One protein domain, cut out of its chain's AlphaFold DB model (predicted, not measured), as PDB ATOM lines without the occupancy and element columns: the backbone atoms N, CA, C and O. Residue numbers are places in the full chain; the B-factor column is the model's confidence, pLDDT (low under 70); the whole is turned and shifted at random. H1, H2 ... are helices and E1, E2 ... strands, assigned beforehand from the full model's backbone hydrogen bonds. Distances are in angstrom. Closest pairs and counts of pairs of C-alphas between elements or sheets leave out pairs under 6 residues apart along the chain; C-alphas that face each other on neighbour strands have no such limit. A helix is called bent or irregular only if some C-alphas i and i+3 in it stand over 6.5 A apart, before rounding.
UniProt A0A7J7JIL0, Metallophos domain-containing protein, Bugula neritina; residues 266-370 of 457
ATOM      1  N   GLY A 266     155.156 230.505 154.518       94.00
ATOM      2  CA  GLY A 266     155.605 229.637 153.429       94.00
ATOM      3  C   GLY A 266     155.244 230.157 152.037       94.00
ATOM      4  O   GLY A 266     156.085 230.117 151.143       94.00
ATOM      5  N   TYR A 267     154.072 230.784 151.869       95.00
ATOM      6  CA  TYR A 267     153.680 231.417 150.603       95.00
ATOM      7  C   TYR A 267     154.683 232.491 150.161       95.00
ATOM      8  O   TYR A 267     155.118 232.521 149.013       95.00
ATOM      9  N   TYR A 268     155.096 233.376 151.070       95.12
ATOM     10  CA  TYR A 268     156.034 234.450 150.731       95.12
ATOM     11  C   TYR A 268     157.447 233.925 150.475       95.12
ATOM     12  O   TYR A 268     158.158 234.483 149.637       95.12
ATOM     13  N   ILE A 269     157.842 232.859 151.176       93.62
ATOM     14  CA  ILE A 269     159.119 232.174 150.958       93.62
ATOM     15  C   ILE A 269     159.134 231.519 149.574       93.62
ATOM     16  O   ILE A 269     160.081 231.738 148.822       93.62
ATOM     17  N   ALA A 270     158.073 230.803 149.190       92.94
ATOM     18  CA  ALA A 270     157.951 230.188 147.868       92.94
ATOM     19  C   ALA A 270     158.083 231.227 146.738       92.94
ATOM     20  O   ALA A 270     158.796 231.014 145.757       92.94
ATOM     21  N   ARG A 271     157.497 232.415 146.919       94.06
ATOM     22  CA  ARG A 271     157.631 233.532 145.970       94.06
ATOM     23  C   ARG A 271     159.019 234.151 145.925       94.06
ATOM     24  O   ARG A 271     159.466 234.600 144.866       94.06
ATOM     25  N   ALA A 272     159.704 234.210 147.063       92.88
ATOM     26  CA  ALA A 272     161.096 234.640 147.119       92.88
ATOM     27  C   ALA A 272     162.003 233.659 146.356       92.88
ATOM     28  O   ALA A 272     162.746 234.101 145.481       92.88
ATOM     29  N   VAL A 273     161.838 232.348 146.577       90.19
ATOM     30  CA  VAL A 273     162.527 231.288 145.816       90.19
ATOM     31  C   VAL A 273     162.234 231.402 144.319       90.19
ATOM     32  O   VAL A 273     163.160 231.383 143.509       90.19
ATOM     33  N   SER A 274     160.970 231.624 143.945       90.88
ATOM     34  CA  SER A 274     160.588 231.840 142.544       90.88
ATOM     35  C   SER A 274     161.274 233.053 141.909       90.88
ATOM     36  O   SER A 274     161.715 233.028 140.761       90.88
ATOM     37  N   THR A 275     161.454 234.125 142.678       91.31
ATOM     38  CA  THR A 275     162.127 235.344 142.200       91.31
ATOM     39  C   THR A 275     163.613 235.131 141.975       91.31
ATOM     40  O   THR A 275     164.179 235.726 141.061       91.31
ATOM     41  N   ALA A 276     164.229 234.296 142.810       88.38
ATOM     42  CA  ALA A 276     165.614 233.879 142.663       88.38
ATOM     43  C   ALA A 276     165.802 232.828 141.550       88.38
ATOM     44  O   ALA A 276     166.935 232.440 141.289       88.38
ATOM     45  N   GLU A 277     164.717 232.388 140.892       85.69
ATOM     46  CA  GLU A 277     164.710 231.349 139.849       85.69
ATOM     47  C   GLU A 277     165.299 230.018 140.350       85.69
ATOM     48  O   GLU A 277     165.891 229.243 139.607       85.69
ATOM     49  N   ARG A 278     165.093 229.739 141.641       72.19
ATOM     50  CA  ARG A 278     165.641 228.597 142.383       72.19
ATOM     51  C   ARG A 278     164.740 227.364 142.328       72.19
ATOM     52  O   ARG A 278     164.428 226.726 143.331       72.19
ATOM     53  N   HIS A 279     164.254 227.056 141.132       66.69
ATOM     54  CA  HIS A 279     163.303 225.963 140.930       66.69
ATOM     55  C   HIS A 279     163.968 224.610 140.684       66.69
ATOM     56  O   HIS A 279     163.274 223.597 140.737       66.69
ATOM     57  N   ASP A 280     165.284 224.601 140.449       57.12
ATOM     58  CA  ASP A 280     166.030 223.471 139.881       57.12
ATOM     59  C   ASP A 280     166.036 222.203 140.746       57.12
ATOM     60  O   ASP A 280     166.483 221.159 140.273       57.12
ATOM     61  N   SER A 281     165.522 222.244 141.981       53.00
ATOM     62  CA  SER A 281     165.406 221.030 142.785       53.00
ATOM     63  C   SER A 281     164.122 220.833 143.583       53.00
ATOM     64  O   SER A 281     164.005 219.766 144.162       53.00
ATOM     65  N   GLY A 282     163.132 221.737 143.626       52.00
ATOM     66  CA  GLY A 282     161.891 221.548 144.423       52.00
ATOM     67  C   GLY A 282     162.088 221.500 145.949       52.00
ATOM     68  O   GLY A 282     161.368 222.152 146.697       52.00
ATOM     69  N   SER A 283     163.157 220.853 146.401       57.47
ATOM     70  CA  SER A 283     163.618 220.722 147.762       57.47
ATOM     71  C   SER A 283     164.118 222.036 148.333       57.47
ATOM     72  O   SER A 283     164.305 222.102 149.522       57.47
ATOM     73  N   GLU A 284     164.309 223.120 147.583       66.06
ATOM     74  CA  GLU A 284     164.983 224.301 148.149       66.06
ATOM     75  C   GLU A 284     164.128 225.065 149.166       66.06
ATOM     76  O   GLU A 284     164.657 225.524 150.176       66.06
ATOM     77  N   VAL A 285     162.809 225.176 148.955       66.06
ATOM     78  CA  VAL A 285     161.902 225.763 149.965       66.06
ATOM     79  C   VAL A 285     161.830 224.848 151.186       66.06
ATOM     80  O   VAL A 285     161.965 225.309 152.321       66.06
ATOM     81  N   GLU A 286     161.642 223.551 150.944       67.44
ATOM     82  CA  GLU A 286     161.523 222.536 151.985       67.44
ATOM     83  C   GLU A 286     162.834 222.392 152.769       67.44
ATOM     84  O   GLU A 286     162.822 222.529 153.976       67.44
ATOM     85  N   ASP A 287     163.984 222.229 152.128       74.69
ATOM     86  CA  ASP A 287     165.324 222.134 152.718       74.69
ATOM     87  C   ASP A 287     165.704 223.395 153.492       74.69
ATOM     88  O   ASP A 287     166.393 223.300 154.507       74.69
ATOM     89  N   LEU A 288     165.258 224.582 153.062       73.69
ATOM     90  CA  LEU A 288     165.430 225.801 153.855       73.69
ATOM     91  C   LEU A 288     164.599 225.738 155.142       73.69
ATOM     92  O   LEU A 288     165.126 226.024 156.221       73.69
ATOM     93  N   LEU A 289     163.325 225.348 155.047       71.88
ATOM     94  CA  LEU A 289     162.421 225.236 156.196       71.88
ATOM     95  C   LEU A 289     162.837 224.094 157.138       71.88
ATOM     96  O   LEU A 289     163.040 224.327 158.328       71.88
ATOM     97  N   ILE A 290     163.042 222.891 156.606       74.81
ATOM     98  CA  ILE A 290     163.503 221.682 157.291       74.81
ATOM     99  C   ILE A 290     164.915 221.863 157.826       74.81
ATOM    100  O   ILE A 290     165.171 221.508 158.969       74.81
ATOM    101  N   GLY A 291     165.843 222.416 157.050       76.56
ATOM    102  CA  GLY A 291     167.218 222.631 157.496       76.56
ATOM    103  C   GLY A 291     167.280 223.598 158.674       76.56
ATOM    104  O   GLY A 291     168.005 223.359 159.643       76.56
ATOM    105  N   LEU A 292     166.468 224.658 158.646       75.12
ATOM    106  CA  LEU A 292     166.397 225.619 159.739       75.12
ATOM    107  C   LEU A 292     165.652 225.063 160.959       75.12
ATOM    108  O   LEU A 292     166.159 225.172 162.076       75.12
ATOM    109  N   ALA A 293     164.479 224.458 160.764       74.69
ATOM    110  CA  ALA A 293     163.692 223.864 161.842       74.69
ATOM    111  C   ALA A 293     164.414 222.657 162.462       74.69
ATOM    112  O   ALA A 293     164.534 222.570 163.680       74.69
ATOM    113  N   GLY A 294     164.992 221.781 161.646       76.00
ATOM    114  CA  GLY A 294     165.825 220.660 162.075       76.00
ATOM    115  C   GLY A 294     167.099 221.124 162.779       76.00
ATOM    116  O   GLY A 294     167.442 220.594 163.834       76.00
ATOM    117  N   GLY A 295     167.759 222.169 162.270       76.44
ATOM    118  CA  GLY A 295     168.886 222.816 162.941       76.44
ATOM    119  C   GLY A 295     168.501 223.319 164.332       76.44
ATOM    120  O   GLY A 295     169.147 222.957 165.315       76.44
ATOM    121  N   LEU A 296     167.401 224.069 164.431       71.88
ATOM    122  CA  LEU A 296     166.849 224.548 165.696       71.88
ATOM    123  C   LEU A 296     166.564 223.390 166.667       71.88
ATOM    124  O   LEU A 296     167.021 223.436 167.806       71.88
ATOM    125  N   LEU A 297     165.861 222.347 166.215       75.62
ATOM    126  CA  LEU A 297     165.506 221.183 167.033       75.62
ATOM    127  C   LEU A 297     166.745 220.396 167.491       75.62
ATOM    128  O   LEU A 297     166.798 219.948 168.632       75.62
ATOM    129  N   SER A 298     167.768 220.270 166.642       76.19
ATOM    130  CA  SER A 298     168.991 219.510 166.949       76.19
ATOM    131  C   SER A 298     169.876 220.151 168.023       76.19
ATOM    132  O   SER A 298     170.648 219.461 168.689       76.19
ATOM    133  N   MET A 299     169.777 221.469 168.210       70.25
ATOM    134  CA  MET A 299     170.586 222.203 169.187       70.25
ATOM    135  C   MET A 299     170.056 222.078 170.620       70.25
ATOM    136  O   MET A 299     170.670 222.613 171.546       70.25
ATOM    137  N   ILE A 300     168.920 221.405 170.818       66.44
ATOM    138  CA  ILE A 300     168.148 221.497 172.053       66.44
ATOM    139  C   ILE A 300     168.021 220.112 172.689       66.44
ATOM    140  O   ILE A 300     167.480 219.190 172.080       66.44
ATOM    141  N   PRO A 301     168.493 219.940 173.934       75.12
ATOM    142  CA  PRO A 301     168.193 218.748 174.711       75.12
ATOM    143  C   PRO A 301     166.679 218.543 174.835       75.12
ATOM    144  O   PRO A 301     165.965 219.484 175.166       75.12
ATOM    145  N   LYS A 302     166.199 217.302 174.683       73.19
ATOM    146  CA  LYS A 302     164.772 216.932 174.821       73.19
ATOM    147  C   LYS A 302     164.121 217.459 176.115       73.19
ATOM    148  O   LYS A 302     162.947 217.794 176.136       73.19
ATOM    149  N   ALA A 303     164.907 217.598 177.185       72.31
ATOM    150  CA  ALA A 303     164.466 218.152 178.467       72.31
ATOM    151  C   ALA A 303     164.104 219.656 178.439       72.31
ATOM    152  O   ALA A 303     163.578 220.153 179.427       72.31
ATOM    153  N   LEU A 304     164.405 220.375 177.353       76.38
ATOM    154  CA  LEU A 304     164.175 221.817 177.190       76.38
ATOM    155  C   LEU A 304     163.169 222.135 176.067       76.38
ATOM    156  O   LEU A 304     163.089 223.282 175.629       76.38
ATOM    157  N   GLU A 305     162.407 221.148 175.576       75.56
ATOM    158  CA  GLU A 305     161.413 221.371 174.510       75.56
ATOM    159  C   GLU A 305     160.348 222.409 174.919       75.56
ATOM    160  O   GLU A 305     160.023 223.297 174.129       75.56
ATOM    161  N   ASP A 306     159.876 222.375 176.171       72.25
ATOM    162  CA  ASP A 306     158.913 223.356 176.696       72.25
ATOM    163  C   ASP A 306     159.521 224.766 176.863       72.25
ATOM    164  O   ASP A 306     158.808 225.758 176.738       72.25
ATOM    165  N   ASP A 307     160.836 224.885 177.080       81.19
ATOM    166  CA  ASP A 307     161.523 226.184 177.175       81.19
ATOM    167  C   ASP A 307     161.805 226.788 175.788       81.19
ATOM    168  O   ASP A 307     161.922 228.010 175.634       81.19
ATOM    169  N   LEU A 308     161.899 225.950 174.747       77.56
ATOM    170  CA  LEU A 308     162.178 226.401 173.385       77.56
ATOM    171  C   LEU A 308     161.085 227.320 172.860       77.56
ATOM    172  O   LEU A 308     161.386 228.330 172.220       77.56
ATOM    173  N   ILE A 309     159.819 226.993 173.116       83.00
ATOM    174  CA  ILE A 309     158.734 227.828 172.613       83.00
ATOM    175  C   ILE A 309     158.833 229.244 173.190       83.00
ATOM    176  O   ILE A 309     158.659 230.210 172.459       83.00
ATOM    177  N   ASP A 310     159.247 229.396 174.449       86.88
ATOM    178  CA  ASP A 310     159.459 230.708 175.062       86.88
ATOM    179  C   ASP A 310     160.632 231.475 174.441       86.88
ATOM    180  O   ASP A 310     160.606 232.706 174.393       86.88
ATOM    181  N   VAL A 311     161.641 230.775 173.917       86.81
ATOM    182  CA  VAL A 311     162.721 231.378 173.123       86.81
ATOM    183  C   VAL A 311     162.215 231.804 171.743       86.81
ATOM    184  O   VAL A 311     162.495 232.924 171.322       86.81
ATOM    185  N   LEU A 312     161.437 230.964 171.057       84.69
ATOM    186  CA  LEU A 312     160.864 231.266 169.738       84.69
ATOM    187  C   LEU A 312     159.830 232.393 169.770       84.69
ATOM    188  O   LEU A 312     159.688 233.139 168.804       84.69
ATOM    189  N   LEU A 313     159.136 232.555 170.897       85.12
ATOM    190  CA  LEU A 313     158.196 233.647 171.139       85.12
ATOM    191  C   LEU A 313     158.886 235.012 171.322       85.12
ATOM    192  O   LEU A 313     158.199 236.046 171.320       85.12
ATOM    193  N   ARG A 314     160.222 235.044 171.468       88.75
ATOM    194  CA  ARG A 314     160.992 236.293 171.550       88.75
ATOM    195  C   ARG A 314     161.063 236.957 170.171       88.75
ATOM    196  O   ARG A 314     161.522 236.318 169.221       88.75
ATOM    197  N   PRO A 315     160.665 238.237 170.046       88.50
ATOM    198  CA  PRO A 315     160.650 238.942 168.764       88.50
ATOM    199  C   PRO A 315     161.986 238.908 168.014       88.50
ATOM    200  O   PRO A 315     161.999 238.781 166.794       88.50
ATOM    201  N   GLU A 316     163.114 238.977 168.721       89.81
ATOM    202  CA  GLU A 316     164.451 239.006 168.125       89.81
ATOM    203  C   GLU A 316     164.826 237.657 167.503       89.81
ATOM    204  O   GLU A 316     165.440 237.608 166.436       89.81
ATOM    205  N   VAL A 317     164.433 236.558 168.157       88.38
ATOM    206  CA  VAL A 317     164.659 235.193 167.662       88.38
ATOM    207  C   VAL A 317     163.774 234.935 166.455       88.38
ATOM    208  O   VAL A 317     164.281 234.513 165.419       88.38
ATOM    209  N   HIS A 318     162.483 235.261 166.558       88.00
ATOM    210  CA  HIS A 318     161.546 235.170 165.444       88.00
ATOM    211  C   HIS A 318     162.044 235.960 164.224       88.00
ATOM    212  O   HIS A 318     162.177 235.404 163.135       88.00
ATOM    213  N   ARG A 319     162.391 237.242 164.409       90.12
ATOM    214  CA  ARG A 319     162.887 238.112 163.334       90.12
ATOM    215  C   ARG A 319     164.121 237.517 162.661       90.12
ATOM    216  O   ARG A 319     164.205 237.513 161.437       90.12
ATOM    217  N   LYS A 320     165.068 237.000 163.450       89.25
ATOM    218  CA  LYS A 320     166.280 236.360 162.927       89.25
ATOM    219  C   LYS A 320     165.965 235.070 162.168       89.25
ATOM    220  O   LYS A 320     166.585 234.826 161.140       89.25
ATOM    221  N   LEU A 321     165.018 234.269 162.653       88.69
ATOM    222  CA  LEU A 321     164.579 233.035 162.003       88.69
ATOM    223  C   LEU A 321     163.959 233.326 160.631       88.69
ATOM    224  O   LEU A 321     164.450 232.828 159.622       88.69
ATOM    225  N   ILE A 322     162.934 234.182 160.586       90.44
ATOM    226  CA  ILE A 322     162.268 234.554 159.330       90.44
ATOM    227  C   ILE A 322     163.247 235.268 158.392       90.44
ATOM    228  O   ILE A 322     163.237 235.020 157.191       90.44
ATOM    229  N   GLY A 323     164.155 236.086 158.934       91.25
ATOM    230  CA  GLY A 323     165.217 236.716 158.154       91.25
ATOM    231  C   GLY A 323     166.113 235.707 157.446       91.25
ATOM    232  O   GLY A 323     166.307 235.811 156.242       91.25
ATOM    233  N   ARG A 324     166.572 234.670 158.156       89.00
ATOM    234  CA  ARG A 324     167.394 233.601 157.566       89.00
ATOM    235  C   ARG A 324     166.656 232.816 156.483       89.00
ATOM    236  O   ARG A 324     167.279 232.450 155.491       89.00
ATOM    237  N   LEU A 325     165.347 232.600 156.640       89.69
ATOM    238  CA  LEU A 325     164.530 231.970 155.598       89.69
ATOM    239  C   LEU A 325     164.507 232.810 154.318       89.69
ATOM    240  O   LEU A 325     164.712 232.268 153.238       89.69
ATOM    241  N   PHE A 326     164.320 234.128 154.426       91.06
ATOM    242  CA  PHE A 326     164.326 235.011 153.258       91.06
ATOM    243  C   PHE A 326     165.717 235.223 152.655       91.06
ATOM    244  O   PHE A 326     165.830 235.254 151.435       91.06
ATOM    245  N   GLU A 327     166.767 235.337 153.468       89.25
ATOM    246  CA  GLU A 327     168.160 235.364 152.991       89.25
ATOM    247  C   GLU A 327     168.467 234.124 152.148       89.25
ATOM    248  O   GLU A 327     168.974 234.240 151.033       89.25
ATOM    249  N   GLY A 328     168.082 232.945 152.652       87.50
ATOM    250  CA  GLY A 328     168.166 231.695 151.910       87.50
ATOM    251  C   GLY A 328     167.334 231.734 150.631       87.50
ATOM    252  O   GLY A 328     167.868 231.489 149.554       87.50
ATOM    253  N   ALA A 329     166.056 232.105 150.723       89.12
ATOM    254  CA  ALA A 329     165.138 232.096 149.587       89.12
ATOM    255  C   ALA A 329     165.556 233.043 148.449       89.12
ATOM    256  O   ALA A 329     165.387 232.702 147.283       89.12
ATOM    257  N   PHE A 330     166.122 234.210 148.773       88.62
ATOM    258  CA  PHE A 330     166.611 235.185 147.794       88.62
ATOM    259  C   PHE A 330     168.092 235.007 147.402       88.62
ATOM    260  O   PHE A 330     168.555 235.729 146.522       88.62
ATOM    261  N   GLU A 331     168.841 234.105 148.051       87.38
ATOM    262  CA  GLU A 331     170.311 233.989 147.944       87.38
ATOM    263  C   GLU A 331     171.066 235.299 148.206       87.38
ATOM    264  O   GLU A 331     172.003 235.677 147.498       87.38
ATOM    265  N   VAL A 332     170.677 236.000 149.269       85.69
ATOM    266  CA  VAL A 332     171.389 237.198 149.716       85.69
ATOM    267  C   VAL A 332     172.049 236.960 151.063       85.69
ATOM    268  O   VAL A 332     171.497 236.306 151.942       85.69
ATOM    269  N   GLU A 333     173.242 237.520 151.242       82.25
ATOM    270  CA  GLU A 333     173.955 237.457 152.525       82.25
ATOM    271  C   GLU A 333     173.434 238.487 153.539       82.25
ATOM    272  O   GLU A 333     173.659 238.328 154.739       82.25
ATOM    273  N   ASP A 334     172.756 239.536 153.060       81.75
ATOM    274  CA  ASP A 334     172.285 240.662 153.863       81.75
ATOM    275  C   ASP A 334     170.843 241.041 153.497       81.75
ATOM    276  O   ASP A 334     170.558 241.531 152.397       81.75
ATOM    277  N   ILE A 335     169.927 240.812 154.440       83.12
ATOM    278  CA  ILE A 335     168.507 241.117 154.272       83.12
ATOM    279  C   ILE A 335     168.193 242.614 154.331       83.12
ATOM    280  O   ILE A 335     167.114 243.007 153.880       83.12
ATOM    281  N   ASP A 336     169.099 243.465 154.827       84.19
ATOM    282  CA  ASP A 336     168.849 244.908 154.933       84.19
ATOM    283  C   ASP A 336     168.595 245.530 153.553       84.19
ATOM    284  O   ASP A 336     167.737 246.407 153.401       84.19
ATOM    285  N   PHE A 337     169.243 244.993 152.513       78.94
ATOM    286  CA  PHE A 337     168.986 245.362 151.120       78.94
ATOM    287  C   PHE A 337     167.550 245.040 150.670       78.94
ATOM    288  O   PHE A 337     166.977 245.740 149.834       78.94
ATOM    289  N   LEU A 338     166.940 244.003 151.245       82.50
ATOM    290  CA  LEU A 338     165.609 243.525 150.888       82.50
ATOM    291  C   LEU A 338     164.492 244.106 151.758       82.50
ATOM    292  O   LEU A 338     163.324 243.874 151.458       82.50
ATOM    293  N   LEU A 339     164.783 244.894 152.798       87.44
ATOM    294  CA  LEU A 339     163.736 245.461 153.665       87.44
ATOM    295  C   LEU A 339     162.721 246.327 152.903       87.44
ATOM    296  O   LEU A 339     161.566 246.441 153.320       87.44
ATOM    297  N   GLN A 340     163.131 246.893 151.764       86.06
ATOM    298  CA  GLN A 340     162.266 247.665 150.866       86.06
ATOM    299  C   GLN A 340     161.500 246.804 149.849       86.06
ATOM    300  O   GLN A 340     160.630 247.325 149.145       86.06
ATOM    301  N   ALA A 341     161.794 245.503 149.761       90.75
ATOM    302  CA  ALA A 341     161.118 244.588 148.855       90.75
ATOM    303  C   ALA A 341     159.628 244.482 149.202       90.75
ATOM    304  O   ALA A 341     159.220 244.461 150.369       90.75
ATOM    305  N   LYS A 342     158.804 244.418 148.154       93.88
ATOM    306  CA  LYS A 342     157.344 244.359 148.247       93.88
ATOM    307  C   LYS A 342     156.846 243.117 147.526       93.88
ATOM    308  O   LYS A 342     157.024 243.008 146.317       93.88
ATOM    309  N   CYS A 343     156.204 242.224 148.270       94.94
ATOM    310  CA  CYS A 343     155.478 241.102 147.704       94.94
ATOM    311  C   CYS A 343     154.119 241.594 147.203       94.94
ATOM    312  O   CYS A 343     153.323 242.072 148.011       94.94
ATOM    313  N   ARG A 344     153.842 241.517 145.901       95.12
ATOM    314  CA  ARG A 344     152.547 241.916 145.326       95.12
ATOM    315  C   ARG A 344     151.536 240.793 145.513       95.12
ATOM    316  O   ARG A 344     151.655 239.772 144.859       95.12
ATOM    317  N   VAL A 345     150.548 240.950 146.389       91.75
ATOM    318  CA  VAL A 345     149.547 239.897 146.663       91.75
ATOM    319  C   VAL A 345     148.343 240.015 145.730       91.75
ATOM    320  O   VAL A 345     147.790 239.005 145.313       91.75
ATOM    321  N   SER A 346     147.988 241.240 145.349       91.44
ATOM    322  CA  SER A 346     147.026 241.542 144.288       91.44
ATOM    323  C   SER A 346     147.395 242.874 143.625       91.44
ATOM    324  O   SER A 346     148.373 243.519 144.013       91.44
ATOM    325  N   GLU A 347     146.608 243.321 142.645       90.56
ATOM    326  CA  GLU A 347     146.836 244.591 141.938       90.56
ATOM    327  C   GLU A 347     146.999 245.783 142.904       90.56
ATOM    328  O   GLU A 347     147.891 246.622 142.756       90.56
ATOM    329  N   ASN A 348     146.178 245.805 143.960       92.00
ATOM    330  CA  ASN A 348     146.096 246.908 144.919       92.00
ATOM    331  C   ASN A 348     146.674 246.572 146.302       92.00
ATOM    332  O   ASN A 348     146.600 247.401 147.207       92.00
ATOM    333  N   GLU A 349     147.246 245.380 146.484       92.06
ATOM    334  CA  GLU A 349     147.716 244.906 147.786       92.06
ATOM    335  C   GLU A 349     149.145 244.378 147.709       92.06
ATOM    336  O   GLU A 349     149.515 243.613 146.814       92.06
ATOM    337  N   TYR A 350     149.963 244.777 148.678       93.62
ATOM    338  CA  TYR A 350     151.324 244.287 148.810       93.62
ATOM    339  C   TYR A 350     151.726 244.156 150.274       93.62
ATOM    340  O   TYR A 350     151.213 244.857 151.145       93.62
ATOM    341  N   VAL A 351     152.714 243.302 150.517       93.62
ATOM    342  CA  VAL A 351     153.330 243.088 151.826       93.62
ATOM    343  C   VAL A 351     154.791 243.489 151.739       93.62
ATOM    344  O   VAL A 351     155.497 243.076 150.821       93.62
ATOM    345  N   ARG A 352     155.264 244.316 152.672       94.12
ATOM    346  CA  ARG A 352     156.699 244.617 152.767       94.12
ATOM    347  C   ARG A 352     157.411 243.456 153.434       94.12
ATOM    348  O   ARG A 352     156.897 242.913 154.409       94.12
ATOM    349  N   LEU A 353     158.624 243.144 152.985       92.50
ATOM    350  CA  LEU A 353     159.444 242.136 153.655       92.50
ATOM    351  C   LEU A 353     159.643 242.464 155.141       92.50
ATOM    352  O   LEU A 353     159.538 241.584 155.987       92.50
ATOM    353  N   GLN A 354     159.815 243.745 155.475       93.25
ATOM    354  CA  GLN A 354     159.868 244.189 156.867       93.25
ATOM    355  C   GLN A 354     158.651 243.736 157.697       93.25
ATOM    356  O   GLN A 354     158.829 243.274 158.820       93.25
ATOM    357  N   SER A 355     157.435 243.805 157.141       93.19
ATOM    358  CA  SER A 355     156.221 243.348 157.829       93.19
ATOM    359  C   SER A 355     156.251 241.844 158.106       93.19
ATOM    360  O   SER A 355     155.786 241.414 159.155       93.19
ATOM    361  N   LEU A 356     156.825 241.046 157.199       92.31
ATOM    362  CA  LEU A 356     156.972 239.595 157.373       92.31
ATOM    363  C   LEU A 356     157.976 239.257 158.481       92.31
ATOM    364  O   LEU A 356     157.739 238.353 159.275       92.31
ATOM    365  N   LEU A 357     159.069 240.016 158.583       91.50
ATOM    366  CA  LEU A 357     160.070 239.858 159.645       91.50
ATOM    367  C   LEU A 357     159.525 240.218 161.037       91.50
ATOM    368  O   LEU A 357     159.976 239.677 162.048       91.50
ATOM    369  N   GLU A 358     158.572 241.146 161.084       91.31
ATOM    370  CA  GLU A 358     157.928 241.639 162.306       91.31
ATOM    371  C   GLU A 358     156.634 240.884 162.648       91.31
ATOM    372  O   GLU A 358     156.100 241.058 163.744       91.31
ATOM    373  N   TYR A 359     156.142 240.027 161.748       91.62
ATOM    374  CA  TYR A 359     154.911 239.264 161.933       91.62
ATOM    375  C   TYR A 359     155.069 238.246 163.068       91.62
ATOM    376  O   TYR A 359     155.860 237.331 162.922       91.62
ATOM    377  N   PRO A 360     154.348 238.331 164.198       91.19
ATOM    378  CA  PRO A 360     154.640 237.515 165.377       91.19
ATOM    379  C   PRO A 360     154.065 236.085 165.274       91.19
ATOM    380  O   PRO A 360     153.262 235.680 166.118       91.19
ATOM    381  N   LEU A 361     154.493 235.314 164.263       90.88
ATOM    382  CA  LEU A 361     153.935 234.014 163.859       90.88
ATOM    383  C   LEU A 361     153.701 233.074 165.047       90.88
ATOM    384  O   LEU A 361     152.563 232.726 165.352       90.88
ATOM    385  N   PHE A 362     154.767 232.714 165.769       90.44
ATOM    386  CA  PHE A 362     154.681 231.742 166.865       90.44
ATOM    387  C   PHE A 362     153.808 232.217 168.024       90.44
ATOM    388  O   PHE A 362     153.184 231.400 168.695       90.44
ATOM    389  N   ARG A 363     153.739 233.533 168.264       90.19
ATOM    390  CA  ARG A 363     152.890 234.098 169.318       90.19
ATOM    391  C   ARG A 363     151.422 233.978 168.952       90.19
ATOM    392  O   ARG A 363     150.637 233.573 169.801       90.19
ATOM    393  N   LEU A 364     151.083 234.289 167.703       88.75
ATOM    394  CA  LEU A 364     149.723 234.161 167.189       88.75
ATOM    395  C   LEU A 364     149.290 232.689 167.132       88.75
ATOM    396  O   LEU A 364     148.214 232.357 167.621       88.75
ATOM    397  N   CYS A 365     150.153 231.785 166.654       88.25
ATOM    398  CA  CYS A 365     149.901 230.342 166.756       88.25
ATOM    399  C   CYS A 365     149.707 229.922 168.216       88.25
ATOM    400  O   CYS A 365     148.756 229.220 168.540       88.25
ATOM    401  N   GLY A 366     150.571 230.397 169.116       89.06
ATOM    402  CA  GLY A 366     150.522 230.063 170.536       89.06
ATOM    403  C   GLY A 366     149.225 230.495 171.211       89.06
ATOM    404  O   GLY A 366     148.736 229.765 172.069       89.06
ATOM    405  N   SER A 367     148.644 231.631 170.813       87.75
ATOM    406  CA  SER A 367     147.328 232.061 171.302       87.75
ATOM    407  C   SER A 367     146.164 231.247 170.737       87.75
ATOM    408  O   SER A 367     145.136 231.148 171.400       87.75
ATOM    409  N   GLU A 368     146.307 230.661 169.545       85.81
ATOM    410  CA  GLU A 368     145.233 229.897 168.901       85.81
ATOM    411  C   GLU A 368     145.210 228.421 169.307       85.81
ATOM    412  O   GLU A 368     144.139 227.879 169.569       85.81
ATOM    413  N   VAL A 369     146.374 227.766 169.368       86.06
ATOM    414  CA  VAL A 369     146.472 226.316 169.632       86.06
ATOM    415  C   VAL A 369     147.200 225.964 170.927       86.06
ATOM    416  O   VAL A 369     147.215 224.808 171.339       86.06
ATOM    417  N   GLY A 370     147.785 226.949 171.607       89.38
ATOM    418  CA  GLY A 370     148.617 226.726 172.783       89.38
ATOM    419  C   GLY A 370     150.077 226.430 172.428       89.38
ATOM    420  O   GLY A 370     150.398 225.829 171.404       89.38
TER     421      GLY A 370
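Overview. This is residues 266 to 370 of the 457 residues of the protein "Metallophos domain-containing protein" of Bugula neritina (UniProt A0A7J7JIL0). A long helix, H4, lies in the middle of a small helical domain, with H2 on one side of it and the short H6 on the other, both running opposite ways to H4, and with H1 packed on the end of H4 where its last residues lie. H3 runs crosswise from H2 to the beginning of H4, near H7, while the strand hairpin of E1 and E2 lies toward the opposite end of the long axis. The printed part has 105 residues, with seven named helices and two named strands in the order H1 H2 H3 H4 H5 E1 E2 H6 H7; the class is mostly helix, and the two-strand sheet, E1 - E2, is antiparallel. It is compact, with a radius of gyration of the C-alphas of 14.7 A and spans of 45 by 31 by 25 A.

Along the chain. H1, residues 266 to 275, begins at C-alpha 266 (155.605, 229.637, 153.429) and is 14.2 A long. H2 is residues 283 to 298, 20.0 A. H3, residues 302 to 312, 15.7 A, is irregular: C-alphas 303 and 306 are 7.8 A apart. H4, residues 315 to 330, 22.1 A, begins at C-alpha 315 (160.650, 238.942, 168.764). H5 is residues 335 to 338, 5.1 A; E1 is 342 to 346, 11.4 A; E2 is 349 to 352, 10.3 A; H6 is 353 to 358, 8.8 A. H7, residues 361 to 369, 12.2 A, ends at C-alpha 369 (146.472, 226.316, 169.632).

Arrangement. H4 is the hub, touching four helices. H1 touches residues 325 to 330 of H4, closest at the C-alphas of Val 273 and Ala 329, 4.7 A, at a shallow tilt of 34.8 degrees, only just short of steep, the same way. H2 touches H4 at a shallow tilt of 31 degrees, opposite ways, with the C-alphas of Leu 288 and Leu 325 closest at 6.5 A. H6 touches H4 at a shallow tilt of 27 degrees, opposite ways; the closest C-alphas, of Arg 319 and Leu 357, are 5.0 A apart. H5 and H4 only just touch, with 3 pairs of C-alphas within 8 A, the closest those of Glu 327 and Ile 335 at 5.9 A. H3 and H4 are close but not clearly touching, about perpendicular at 87 degrees, the closest C-alphas being those of Leu 312 and His 318, 5.8 A. H7 is close to but not clearly touching H3, with the C-alphas of Leu 312 and Phe 362 closest at 6.8 A. E1 and E2 form a hairpin, with N 343 and O 351 at 2.8 A and N 351 and O 343 at 2.9 A, within hydrogen-bond range. Every O i to N i+4 pair is within hydrogen-bond range in H1, H2, H4, H6 and H7; H3 has 3 of 7, beside 6 of 8 O i to N i+3 pairs, and H5 is too short for an O i to N i+4 pair.

Size, cuts and confidence. The C-alphas of Ala 303 and Glu 347 are the two farthest apart, at 48.4 A. The printed part has no cut, and no link is long. The mean pLDDT of the printed part is 84.0; residues 279 to 286 and residue 300 are under 70.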